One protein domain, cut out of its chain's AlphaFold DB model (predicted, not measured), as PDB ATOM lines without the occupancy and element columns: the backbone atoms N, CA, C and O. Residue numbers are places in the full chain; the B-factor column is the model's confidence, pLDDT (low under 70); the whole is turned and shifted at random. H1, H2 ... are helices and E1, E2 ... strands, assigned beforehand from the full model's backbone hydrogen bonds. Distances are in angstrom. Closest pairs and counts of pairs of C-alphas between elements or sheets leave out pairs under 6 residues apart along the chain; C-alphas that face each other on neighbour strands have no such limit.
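This is residues 3 to 29 and 36 to 96 of the 102 residues of an uncharacterized protein of Nocardioides sp. HDW12B (UniProt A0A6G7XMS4). One antiparallel sheet, E2-E1-E3-E4-E5, is twisted and curled like part of a barrel, with short helix H1 on it. E4 bends, and the loop after it makes one end of the elongated outline, 47 by 29 by 21 A. The 88 printed residues, mostly strand, run E1 E2 H1 E3 E4 E5; radius of gyration of the C-alphas 14.9 A, only just loose, close to compact.

E1, residues 3 to 11, and E2, residues 16 to 26, form a hairpin; N 6 and O 21 are 2.8 A apart. E3, residues 49 to 58, is antiparallel to E1; N 7 and O 56 are 2.9 A apart. H1, residues 39 to 42, too short for any O i to N i+4 pair, has a height over the sheet of 5.4 A.

E1 begins at C-alpha 3 (-25.015, -4.846, -15.844). E4, residues 64 to 77, spans 32.3 A; E5 is residues 89 to 91. E3, E4 and E5 form a meander, successive antiparallel neighbours.

Residues 30 to 35 are cut, leaving 20.6 A between C-alphas 29 and 36. The link E4 to E5 is long; pLDDT is under 70 at residues 3, 24 to 29 and 81 to 87.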
ATOM      1  N   THR A   3     -23.649  -4.313 -15.872       65.06
ATOM      2  CA  THR A   3     -25.015  -4.846 -15.844       65.06
ATOM      3  C   THR A   3     -25.672  -4.488 -17.170       65.06
ATOM      4  O   THR A   3     -25.438  -3.393 -17.664       65.06
ATOM      5  N   GLY A   4     -26.435  -5.394 -17.765       78.44
ATOM      6  CA  GLY A   4     -27.194  -5.113 -18.983       78.44
ATOM      7  C   GLY A   4     -28.668  -5.414 -18.765       78.44
ATOM      8  O   GLY A   4     -29.050  -5.991 -17.747       78.44
ATOM      9  N   SER A   5     -29.504  -5.054 -19.722       84.38
ATOM     10  CA  SER A   5     -30.904  -5.470 -19.749       84.38
ATOM     11  C   SER A   5     -31.214  -6.147 -21.073       84.38
ATOM     12  O   SER A   5     -30.614  -5.848 -22.105       84.38
ATOM     13  N   LEU A   6     -32.121  -7.111 -21.009       87.62
ATOM     14  CA  LEU A   6     -32.703  -7.779 -22.153       87.62
ATOM     15  C   LEU A   6     -34.181  -7.416 -22.178       87.62
ATOM     16  O   LEU A   6     -34.895  -7.741 -21.235       87.62
ATOM     17  N   ALA A   7     -34.632  -6.750 -23.229       90.12
ATOM     18  CA  ALA A   7     -36.053  -6.607 -23.501       90.12
ATOM     19  C   ALA A   7     -36.443  -7.618 -24.580       90.12
ATOM     20  O   ALA A   7     -35.747  -7.739 -25.591       90.12
ATOM     21  N   VAL A   8     -37.533  -8.339 -24.344       90.94
ATOM     22  CA  VAL A   8     -38.128  -9.282 -25.287       90.94
ATOM     23  C   VAL A   8     -39.545  -8.821 -25.568       90.94
ATOM     24  O   VAL A   8     -40.295  -8.531 -24.642       90.94
ATOM     25  N   GLU A   9     -39.891  -8.744 -26.840       94.06
ATOM     26  CA  GLU A   9     -41.233  -8.462 -27.328       94.06
ATOM     27  C   GLU A   9     -41.658  -9.601 -28.249       94.06
ATOM     28  O   GLU A   9     -40.865 -10.073 -29.066       94.06
ATOM     29  N   VAL A  10     -42.893 -10.060 -28.085       92.81
ATOM     30  CA  VAL A  10     -43.496 -11.143 -28.858       92.81
ATOM     31  C   VAL A  10     -44.818 -10.635 -29.411       92.81
ATOM     32  O   VAL A  10     -45.692 -10.237 -28.644       92.81
ATOM     33  N   CYS A  11     -44.955 -10.649 -30.731       93.12
ATOM     34  CA  CYS A  11     -46.149 -10.202 -31.440       93.12
ATOM     35  C   CYS A  11     -46.779 -11.358 -32.216       93.12
ATOM     36  O   CYS A  11     -46.100 -12.018 -33.010       93.12
ATOM     37  N   ASP A  12     -48.080 -11.564 -32.015       91.50
ATOM     38  CA  ASP A  12     -48.928 -12.419 -32.848       91.50
ATOM     39  C   ASP A  12     -49.839 -11.553 -33.747       91.50
ATOM     40  O   ASP A  12     -49.660 -10.339 -33.863       91.50
ATOM     41  N   ALA A  13     -50.808 -12.166 -34.432       87.31
ATOM     42  CA  ALA A  13     -51.738 -11.439 -35.302       87.31
ATOM     43  C   ALA A  13     -52.720 -10.520 -34.545       87.31
ATOM     44  O   ALA A  13     -53.354  -9.663 -35.164       87.31
ATOM     45  N   GLY A  14     -52.898 -10.732 -33.240       81.69
ATOM     46  CA  GLY A  14     -53.871 -10.040 -32.406       81.69
ATOM     47  C   GLY A  14     -53.281  -8.882 -31.608       81.69
ATOM     48  O   GLY A  14     -53.938  -7.847 -31.516       81.69
ATOM     49  N   ASP A  15     -52.086  -9.045 -31.027       89.75
ATOM     50  CA  ASP A  15     -51.434  -8.035 -30.177       89.75
ATOM     51  C   ASP A  15     -49.949  -8.382 -29.888       89.75
ATOM     52  O   ASP A  15     -49.463  -9.469 -30.210       89.75
ATOM     53  N   CYS A  16     -49.223  -7.460 -29.254       91.88
ATOM     54  CA  CYS A  16     -47.841  -7.638 -28.807       91.88
ATOM     55  C   CYS A  16     -47.745  -7.653 -27.277       91.88
ATOM     56  O   CYS A  16     -48.379  -6.855 -26.592       91.88
ATOM     57  N   ALA A  17     -46.881  -8.505 -26.728       92.81
ATOM     58  CA  ALA A  17     -46.516  -8.488 -25.315       92.81
ATOM     59  C   ALA A  17     -45.012  -8.307 -25.143       92.81
ATOM     60  O   ALA A  17     -44.227  -8.746 -25.983       92.81
ATOM     61  N   SER A  18     -44.593  -7.679 -24.045       92.12
ATOM     62  CA  SER A  18     -43.175  -7.440 -23.783       92.12
ATOM     63  C   SER A  18     -42.793  -7.678 -22.329       92.12
ATOM     64  O   SER A  18     -43.559  -7.399 -21.410       92.12
ATOM     65  N   ALA A  19     -41.575  -8.171 -22.132       89.69
ATOM     66  CA  ALA A  19     -40.937  -8.363 -20.841       89.69
ATOM     67  C   ALA A  19     -39.533  -7.764 -20.876       89.69
ATOM     68  O   ALA A  19     -38.875  -7.697 -21.917       89.69
ATOM     69  N   THR A  20     -39.049  -7.320 -19.719       87.06
ATOM     70  CA  THR A  20     -37.671  -6.845 -19.573       87.06
ATOM     71  C   THR A  20     -36.994  -7.558 -18.418       87.06
ATOM     72  O   THR A  20     -37.352  -7.370 -17.257       87.06
ATOM     73  N   THR A  21     -35.946  -8.306 -18.737       84.31
ATOM     74  CA  THR A  21     -35.133  -9.050 -17.780       84.31
ATOM     75  C   THR A  21     -33.798  -8.349 -17.587       84.31
ATOM     76  O   THR A  21     -33.057  -8.070 -18.532       84.31
ATOM     77  N   ARG A  22     -33.440  -8.062 -16.333       79.62
ATOM     78  CA  ARG A  22     -32.107  -7.536 -16.017       79.62
ATOM     79  C   ARG A  22     -31.091  -8.664 -16.100       79.62
ATOM     80  O   ARG A  22     -31.131  -9.611 -15.317       79.62
ATOM     81  N   LEU A  23     -30.137  -8.531 -17.013       70.75
ATOM     82  CA  LEU A  23     -28.995  -9.422 -17.060       70.75
ATOM     83  C   LEU A  23     -28.062  -9.016 -15.919       70.75
ATOM     84  O   LEU A  23     -27.575  -7.883 -15.848       70.75
ATOM     85  N   GLY A  24     -27.836  -9.948 -14.992       65.38
ATOM     86  CA  GLY A  24     -26.833  -9.792 -13.942       65.38
ATOM     87  C   GLY A  24     -25.438  -9.513 -14.519       65.38
ATOM     88  O   GLY A  24     -25.244  -9.355 -15.723       65.38
ATOM     89  N   ARG A  25     -24.417  -9.453 -13.662       62.66
ATOM     90  CA  ARG A  25     -23.052  -9.109 -14.098       62.66
ATOM     91  C   ARG A  25     -22.588 -10.020 -15.246       62.66
ATOM     92  O   ARG A  25     -22.419 -11.224 -15.049       62.66
ATOM     93  N   VAL A  26     -22.340  -9.434 -16.419       58.03
ATOM     94  CA  VAL A  26     -21.792 -10.152 -17.576       58.03
ATOM     95  C   VAL A  26     -20.260 -10.119 -17.482       58.03
ATOM     96  O   VAL A  26     -19.682  -9.030 -17.362       58.03
ATOM     97  N   PRO A  27     -19.570 -11.278 -17.480       55.00
ATOM     98  CA  PRO A  27     -18.114 -11.320 -17.596       55.00
ATOM     99  C   PRO A  27     -17.681 -10.611 -18.882       55.00
ATOM    100  O   PRO A  27     -18.319 -10.774 -19.917       55.00
ATOM    101  N   GLY A  28     -16.612  -9.812 -18.827       48.53
ATOM    102  CA  GLY A  28     -16.076  -9.114 -19.998       48.53
ATOM    103  C   GLY A  28     -15.442 -10.096 -20.985       48.53
ATOM    104  O   GLY A  28     -14.234 -10.288 -20.964       48.53
ATOM    105  N   GLY A  29     -16.260 -10.752 -21.801       53.34
ATOM    106  CA  GLY A  29     -15.860 -11.731 -22.808       53.34
ATOM    107  C   GLY A  29     -17.086 -12.290 -23.541       53.34
ATOM    108  O   GLY A  29     -18.212 -12.086 -23.082       53.34
ATOM    109  N   VAL A  36     -34.067 -17.204 -20.724       77.38
ATOM    110  CA  VAL A  36     -35.382 -17.827 -20.770       77.38
ATOM    111  C   VAL A  36     -36.363 -16.759 -20.321       77.38
ATOM    112  O   VAL A  36     -36.216 -16.237 -19.218       77.38
ATOM    113  N   VAL A  37     -37.293 -16.405 -21.203       79.62
ATOM    114  CA  VAL A  37     -38.434 -15.549 -20.876       79.62
ATOM    115  C   VAL A  37     -39.664 -16.433 -20.886       79.62
ATOM    116  O   VAL A  37     -39.892 -17.145 -21.866       79.62
ATOM    117  N   THR A  38     -40.420 -16.428 -19.794       82.94
ATOM    118  CA  THR A  38     -41.678 -17.175 -19.713       82.94
ATOM    119  C   THR A  38     -42.847 -16.289 -20.125       82.94
ATOM    120  O   THR A  38     -42.794 -15.063 -20.031       82.94
ATOM    121  N   PHE A  39     -43.933 -16.898 -20.595       81.81
ATOM    122  CA  PHE A  39     -45.129 -16.150 -20.990       81.81
ATOM    123  C   PHE A  39     -45.833 -15.471 -19.805       81.81
ATOM    124  O   PHE A  39     -46.387 -14.386 -19.971       81.81
ATOM    125  N   ASP A  40     -45.663 -15.994 -18.586       84.06
ATOM    126  CA  ASP A  40     -46.055 -15.298 -17.354       84.06
ATOM    127  C   ASP A  40     -45.387 -13.918 -17.231       84.06
ATOM    128  O   ASP A  40     -46.026 -12.948 -16.823       84.06
ATOM    129  N   GLU A  41     -44.109 -13.800 -17.615       85.00
ATOM    130  CA  GLU A  41     -43.386 -12.521 -17.598       85.00
ATOM    131  C   GLU A  41     -43.891 -11.552 -18.677       85.00
ATOM    132  O   GLU A  41     -43.779 -10.338 -18.501       85.00
ATOM    133  N   LEU A  42     -44.462 -12.069 -19.772       86.25
ATOM    134  CA  LEU A  42     -45.117 -11.276 -20.819       86.25
ATOM    135  C   LEU A  42     -46.546 -10.854 -20.434       86.25
ATOM    136  O   LEU A  42     -47.121  -9.984 -21.086       86.25
ATOM    137  N   GLY A  43     -47.120 -11.444 -19.381       86.44
ATOM    138  CA  GLY A  43     -48.451 -11.108 -18.876       86.44
ATOM    139  C   GLY A  43     -49.610 -11.646 -19.718       86.44
ATOM    140  O   GLY A  43     -50.737 -11.183 -19.541       86.44
ATOM    141  N   ARG A  44     -49.352 -12.594 -20.630       87.25
ATOM    142  CA  ARG A  44     -50.385 -13.298 -21.404       87.25
ATOM    143  C   ARG A  44     -49.874 -14.599 -22.014       87.25
ATOM    144  O   ARG A  44     -48.678 -14.752 -22.248       87.25
ATOM    145  N   ASP A  45     -50.820 -15.461 -22.368       86.94
ATOM    146  CA  ASP A  45     -50.563 -16.714 -23.072       86.94
ATOM    147  C   ASP A  45     -50.492 -16.531 -24.595       86.94
ATOM    148  O   ASP A  45     -51.077 -15.603 -25.173       86.94
ATOM    149  N   PHE A  46     -49.786 -17.466 -25.230       87.50
ATOM    150  CA  PHE A  46     -49.634 -17.585 -26.677       87.50
ATOM    151  C   PHE A  46     -50.053 -18.984 -27.130       87.50
ATOM    152  O   PHE A  46     -49.816 -19.969 -26.432       87.50
ATOM    153  N   GLU A  47     -50.663 -19.074 -28.308       88.75
ATOM    154  CA  GLU A  47     -50.970 -20.351 -28.953       88.75
ATOM    155  C   GLU A  47     -49.801 -20.826 -29.831       88.75
ATOM    156  O   GLU A  47     -48.821 -20.115 -30.054       88.75
ATOM    157  N   THR A  48     -49.894 -22.055 -30.335       90.19
ATOM    158  CA  THR A  48     -48.950 -22.573 -31.332       90.19
ATOM    159  C   THR A  48     -49.042 -21.796 -32.642       90.19
ATOM    160  O   THR A  48     -50.146 -21.482 -33.090       90.19
ATOM    161  N   GLY A  49     -47.905 -21.593 -33.300       92.12
ATOM    162  CA  GLY A  49     -47.808 -20.926 -34.598       92.12
ATOM    163  C   GLY A  49     -46.689 -19.892 -34.654       92.12
ATOM    164  O   GLY A  49     -45.926 -19.717 -33.700       92.12
ATOM    165  N   GLU A  50     -46.587 -19.209 -35.789       95.12
ATOM    166  CA  GLU A  50     -45.545 -18.213 -36.022       95.12
ATOM    167  C   GLU A  50     -45.844 -16.907 -35.272       95.12
ATOM    168  O   GLU A  50     -46.918 -16.318 -35.408       95.12
ATOM    169  N   VAL A  51     -44.855 -16.426 -34.521       94.75
ATOM    170  CA  VAL A  51     -44.855 -15.110 -33.871       94.75
ATOM    171  C   VAL A  51     -43.620 -14.323 -34.288       94.75
ATOM    172  O   VAL A  51     -42.567 -14.894 -34.578       94.75
ATOM    173  N   THR A  52     -43.704 -12.996 -34.289       95.50
ATOM    174  CA  THR A  52     -42.515 -12.148 -34.449       95.50
ATOM    175  C   THR A  52     -41.903 -11.885 -33.082       95.50
ATOM    176  O   THR A  52     -42.578 -11.370 -32.195       95.50
ATOM    177  N   VAL A  53     -40.624 -12.226 -32.911       93.38
ATOM    178  CA  VAL A  53     -39.895 -11.982 -31.661       93.38
ATOM    179  C   VAL A  53     -38.823 -10.932 -31.884       93.38
ATOM    180  O   VAL A  53     -37.924 -11.107 -32.713       93.38
ATOM    181  N   THR A  54     -38.877  -9.878 -31.075       93.00
ATOM    182  CA  THR A  54     -37.851  -8.841 -31.001       93.00
ATOM    183  C   THR A  54     -37.087  -8.966 -29.692       93.00
ATOM    184  O   THR A  54     -37.661  -8.904 -28.608       93.00
ATOM    185  N   VAL A  55     -35.766  -9.097 -29.779       91.00
ATOM    186  CA  VAL A  55     -34.866  -9.138 -28.623       91.00
ATOM    187  C   VAL A  55     -33.901  -7.965 -28.691       91.00
ATOM    188  O   VAL A  55     -33.152  -7.818 -29.660       91.00
ATOM    189  N   ARG A  56     -33.883  -7.140 -27.643       90.50
ATOM    190  CA  ARG A  56     -33.000  -5.978 -27.499       90.50
ATOM    191  C   ARG A  56     -32.086  -6.155 -26.295       90.50
ATOM    192  O   ARG A  56     -32.556  -6.298 -25.170       90.50
ATOM    193  N   LEU A  57     -30.781  -6.087 -26.536       88.00
ATOM    194  CA  LEU A  57     -29.755  -6.073 -25.501       88.00
ATOM    195  C   LEU A  57     -29.263  -4.640 -25.287       88.00
ATOM    196  O   LEU A  57     -28.779  -4.007 -26.230       88.00
ATOM    197  N   SER A  58     -29.323  -4.174 -24.044       87.44
ATOM    198  CA  SER A  58     -28.820  -2.864 -23.630       87.44
ATOM    199  C   SER A  58     -27.709  -2.980 -22.589       87.44
ATOM    200  O   SER A  58     -27.661  -3.931 -21.802       87.44
ATOM    201  N   ASP A  59     -26.793  -2.012 -22.591       86.12
ATOM    202  CA  ASP A  59     -25.731  -1.899 -21.591       86.12
ATOM    203  C   ASP A  59     -26.210  -1.227 -20.285       86.12
ATOM    204  O   ASP A  59     -27.391  -0.946 -20.092       86.12
ATOM    205  N   ALA A  60     -25.280  -0.961 -19.363       84.44
ATOM    206  CA  ALA A  60     -25.582  -0.364 -18.057       84.44
ATOM    207  C   ALA A  60     -26.068   1.095 -18.126       84.44
ATOM    208  O   ALA A  60     -26.432   1.658 -17.096       84.44
ATOM    209  N   ARG A  61     -25.985   1.726 -19.301       84.94
ATOM    210  CA  ARG A  61     -26.415   3.101 -19.576       84.94
ATOM    211  C   ARG A  61     -27.683   3.122 -20.434       84.94
ATOM    212  O   ARG A  61     -27.985   4.154 -21.023       84.94
ATOM    213  N   ASP A  62     -28.363   1.980 -20.542       83.25
ATOM    214  CA  ASP A  62     -29.540   1.764 -21.382       83.25
ATOM    215  C   ASP A  62     -29.285   1.973 -22.887       83.25
ATOM    216  O   ASP A  62     -30.222   2.091 -23.679       83.25
ATOM    217  N   ALA A  63     -28.018   1.961 -23.325       85.88
ATOM    218  CA  ALA A  63     -27.686   2.031 -24.741       85.88
ATOM    219  C   ALA A  63     -27.875   0.658 -25.394       85.88
ATOM    220  O   ALA A  63     -27.336  -0.342 -24.917       85.88
ATOM    221  N   THR A  64     -28.617   0.602 -26.505       88.12
ATOM    222  CA  THR A  64     -28.793  -0.638 -27.277       88.12
ATOM    223  C   THR A  64     -27.475  -1.048 -27.925       88.12
ATOM    224  O   THR A  64     -26.936  -0.315 -28.750       88.12
ATOM    225  N   VAL A  65     -26.993  -2.245 -27.592       88.19
ATOM    226  CA  VAL A  65     -25.744  -2.816 -28.126       88.19
ATOM    227  C   VAL A  65     -25.986  -3.945 -29.129       88.19
ATOM    228  O   VAL A  65     -25.116  -4.250 -29.943       88.19
ATOM    229  N   ALA A  66     -27.158  -4.580 -29.087       88.50
ATOM    230  CA  ALA A  66     -27.571  -5.564 -30.079       88.50
ATOM    231  C   ALA A  66     -29.099  -5.654 -30.162       88.50
ATOM    232  O   ALA A  66     -29.796  -5.422 -29.172       88.50
ATOM    233  N   MET A  67     -29.619  -6.001 -31.338       90.69
ATOM    234  CA  MET A  67     -31.050  -6.178 -31.574       90.69
ATOM    235  C   MET A  67     -31.290  -7.225 -32.661       90.69
ATOM    236  O   MET A  67     -30.691  -7.134 -33.728       90.69
ATOM    237  N   ALA A  68     -32.184  -8.175 -32.400       92.25
ATOM    238  CA  ALA A  68     -32.634  -9.172 -33.366       92.25
ATOM    239  C   ALA A  68     -34.163  -9.144 -33.451       92.25
ATOM    240  O   ALA A  68     -34.820  -9.076 -32.418       92.25
ATOM    241  N   GLU A  69     -34.711  -9.214 -34.659       94.00
ATOM    242  CA  GLU A  69     -36.152  -9.261 -34.929       94.00
ATOM    243  C   GLU A  69     -36.387 -10.302 -36.020       94.00
ATOM    244  O   GLU A  69     -35.849 -10.163 -37.124       94.00
ATOM    245  N   ARG A  70     -37.065 -11.405 -35.684       94.44
ATOM    246  CA  ARG A  70     -37.241 -12.558 -36.584       94.44
ATOM    247  C   ARG A  70     -38.528 -13.327 -36.255       94.44
ATOM    248  O   ARG A  70     -38.924 -13.339 -35.088       94.44
ATOM    249  N   PRO A  71     -39.134 -14.013 -37.241       95.25
ATOM    250  CA  PRO A  71     -40.203 -14.968 -36.975       95.25
ATOM    251  C   PRO A  71     -39.673 -16.164 -36.171       95.25
ATOM    252  O   PRO A  71     -38.550 -16.634 -36.393       95.25
ATOM    253  N   VAL A  72     -40.484 -16.645 -35.233       94.62
ATOM    254  CA  VAL A  72     -40.234 -17.814 -34.388       94.62
ATOM    255  C   VAL A  72     -41.495 -18.667 -34.376       94.62
ATOM    256  O   VAL A  72     -42.576 -18.175 -34.071       94.62
ATOM    257  N   GLU A  73     -41.348 -19.954 -34.670       94.81
ATOM    258  CA  GLU A  73     -42.440 -20.920 -34.551       94.81
ATOM    259  C   GLU A  73     -42.596 -21.351 -33.086       94.81
ATOM    260  O   GLU A  73     -41.656 -21.892 -32.490       94.81
ATOM    261  N   LEU A  74     -43.779 -21.132 -32.509       92.00
ATOM    262  CA  LEU A  74     -44.157 -21.664 -31.203       92.00
ATOM    263  C   LEU A  74     -44.702 -23.080 -31.364       92.00
ATOM    264  O   LEU A  74     -45.745 -23.303 -31.979       92.00
ATOM    265  N   THR A  75     -44.005 -24.042 -30.764       90.19
ATOM    266  CA  THR A  75     -44.361 -25.463 -30.832       90.19
ATOM    267  C   THR A  75     -44.792 -25.990 -29.468       90.19
ATOM    268  O   THR A  75     -44.247 -25.554 -28.447       90.19
ATOM    269  N   PRO A  76     -45.760 -26.922 -29.419       87.25
ATOM    270  CA  PRO A  76     -46.165 -27.535 -28.169       87.25
ATOM    271  C   PRO A  76     -45.056 -28.470 -27.676       87.25
ATOM    272  O   PRO A  76     -44.508 -29.275 -28.433       87.25
ATOM    273  N   PHE A  77     -44.743 -28.374 -26.394       84.62
ATOM    274  CA  PHE A  77     -43.756 -29.187 -25.709       84.62
ATOM    275  C   PHE A  77     -44.408 -29.878 -24.511       84.62
ATOM    276  O   PHE A  77     -45.057 -29.237 -23.691       84.62
ATOM    277  N   PHE A  78     -44.208 -31.194 -24.412       83.06
ATOM    278  CA  PHE A  78     -44.777 -32.043 -23.364       83.06
ATOM    279  C   PHE A  78     -43.635 -32.735 -22.609       83.06
ATOM    280  O   PHE A  78     -43.111 -33.736 -23.111       83.06
ATOM    281  N   PRO A  79     -43.214 -32.228 -21.436       75.19
ATOM    282  CA  PRO A  79     -42.060 -32.770 -20.719       75.19
ATOM    283  C   PRO A  79     -42.240 -34.243 -20.318       75.19
ATOM    284  O   PRO A  79     -41.262 -34.989 -20.332       75.19
ATOM    285  N   ASN A  80     -43.473 -34.679 -20.026       76.06
ATOM    286  CA  ASN A  80     -43.785 -36.056 -19.621       76.06
ATOM    287  C   ASN A  80     -44.520 -36.877 -20.703       76.06
ATOM    288  O   ASN A  80     -45.022 -37.971 -20.433       76.06
ATOM    289  N   GLY A  81     -44.538 -36.381 -21.945       69.00
ATOM    290  CA  GLY A  81     -45.232 -36.992 -23.078       69.00
ATOM    291  C   GLY A  81     -46.703 -36.575 -23.196       69.00
ATOM    292  O   GLY A  81     -47.395 -36.373 -22.208       69.00
ATOM    293  N   ALA A  82     -47.201 -36.492 -24.435       65.25
ATOM    294  CA  ALA A  82     -48.522 -35.932 -24.763       65.25
ATOM    295  C   ALA A  82     -49.730 -36.675 -24.151       65.25
ATOM    296  O   ALA A  82     -50.852 -36.180 -24.199       65.25
ATOM    297  N   SER A  83     -49.526 -37.884 -23.623       63.78
ATOM    298  CA  SER A  83     -50.574 -38.721 -23.032       63.78
ATOM    299  C   SER A  83     -50.847 -38.438 -21.549       63.78
ATOM    300  O   SER A  83     -51.771 -39.041 -21.001       63.78
ATOM    301  N   CYS A  84     -50.069 -37.569 -20.897       51.53
ATOM    302  CA  CYS A  84     -50.192 -37.279 -19.470       51.53
ATOM    303  C   CYS A  84     -50.723 -35.849 -19.231       51.53
ATOM    304  O   CYS A  84     -50.260 -34.892 -19.837       51.53
ATOM    305  N   ASP A  85     -51.785 -35.775 -18.420       57.69
ATOM    306  CA  ASP A  85     -52.213 -34.710 -17.488       57.69
ATOM    307  C   ASP A  85     -52.245 -33.203 -17.842       57.69
ATOM    308  O   ASP A  85     -52.738 -32.431 -17.017       57.69
ATOM    309  N   GLY A  86     -51.901 -32.763 -19.055       58.16
ATOM    310  CA  GLY A  86     -52.093 -31.362 -19.473       58.16
ATOM    311  C   GLY A  86     -50.981 -30.409 -19.024       58.16
ATOM    312  O   GLY A  86     -51.206 -29.206 -18.924       58.16
ATOM    313  N   ASP A  87     -49.781 -30.940 -18.796       66.50
ATOM    314  CA  ASP A  87     -48.549 -30.205 -18.480       66.50
ATOM    315  C   ASP A  87     -47.864 -29.557 -19.705       66.50
ATOM    316  O   ASP A  87     -46.757 -29.021 -19.604       66.50
ATOM    317  N   GLY A  88     -48.509 -29.623 -20.871       73.62
ATOM    318  CA  GLY A  88     -47.983 -29.088 -22.117       73.62
ATOM    319  C   GLY A  88     -47.876 -27.565 -22.092       73.62
ATOM    320  O   GLY A  88     -48.822 -26.874 -21.726       73.62
ATOM    321  N   TYR A  89     -46.741 -27.041 -22.547       83.94
ATOM    322  CA  TYR A  89     -46.534 -25.610 -22.763       83.94
ATOM    323  C   TYR A  89     -46.023 -25.354 -24.176       83.94
ATOM    324  O   TYR A  89     -45.432 -26.223 -24.813       83.94
ATOM    325  N   VAL A  90     -46.247 -24.151 -24.691       88.06
ATOM    326  CA  VAL A  90     -45.674 -23.722 -25.969       88.06
ATOM    327  C   VAL A  90     -44.279 -23.141 -25.767       88.06
ATOM    328  O   VAL A  90     -44.004 -22.472 -24.773       88.06
ATOM    329  N   SER A  91     -43.371 -23.419 -26.699       89.69
ATOM    330  CA  SER A  91     -41.996 -22.926 -26.643       89.69
ATOM    331  C   SER A  91     -41.468 -22.555 -28.026       89.69
ATOM    332  O   SER A  91     -41.825 -23.169 -29.033       89.69
ATOM    333  N   GLY A  92     -40.596 -21.552 -28.053       88.94
ATOM    334  CA  GLY A  92     -39.870 -21.094 -29.231       88.94
ATOM    335  C   GLY A  92     -38.461 -20.656 -28.839       88.94
ATOM    336  O   GLY A  92     -38.178 -20.421 -27.663       88.94
ATOM    337  N   GLN A  93     -37.555 -20.570 -29.812       89.62
ATOM    338  CA  GLN A  93     -36.167 -20.176 -29.564       89.62
ATOM    339  C   GLN A  93     -35.703 -19.133 -30.576       89.62
ATOM    340  O   GLN A  93     -35.822 -19.324 -31.786       89.62
ATOM    341  N   LEU A  94     -35.090 -18.063 -30.073       88.25
ATOM    342  CA  LEU A  94     -34.381 -17.076 -30.877       88.25
ATOM    343  C   LEU A  94     -32.930 -16.997 -30.412       88.25
ATOM    344  O   LEU A  94     -32.644 -16.854 -29.224       88.25
ATOM    345  N   ARG A  95     -31.996 -17.042 -31.366       86.62
ATOM    346  CA  ARG A  95     -30.566 -16.907 -31.087       86.62
ATOM    347  C   ARG A  95     -30.013 -15.614 -31.667       86.62
ATOM    348  O   ARG A  95     -29.955 -15.451 -32.885       86.62
ATOM    349  N   MET A  96     -29.531 -14.740 -30.788       83.31
ATOM    350  CA  MET A  96     -28.731 -13.583 -31.186       83.31
ATOM    351  C   MET A  96     -27.315 -14.012 -31.577       83.31
ATOM    352  O   MET A  96     -26.709 -14.905 -30.977       83.31
TER     353      MET A  96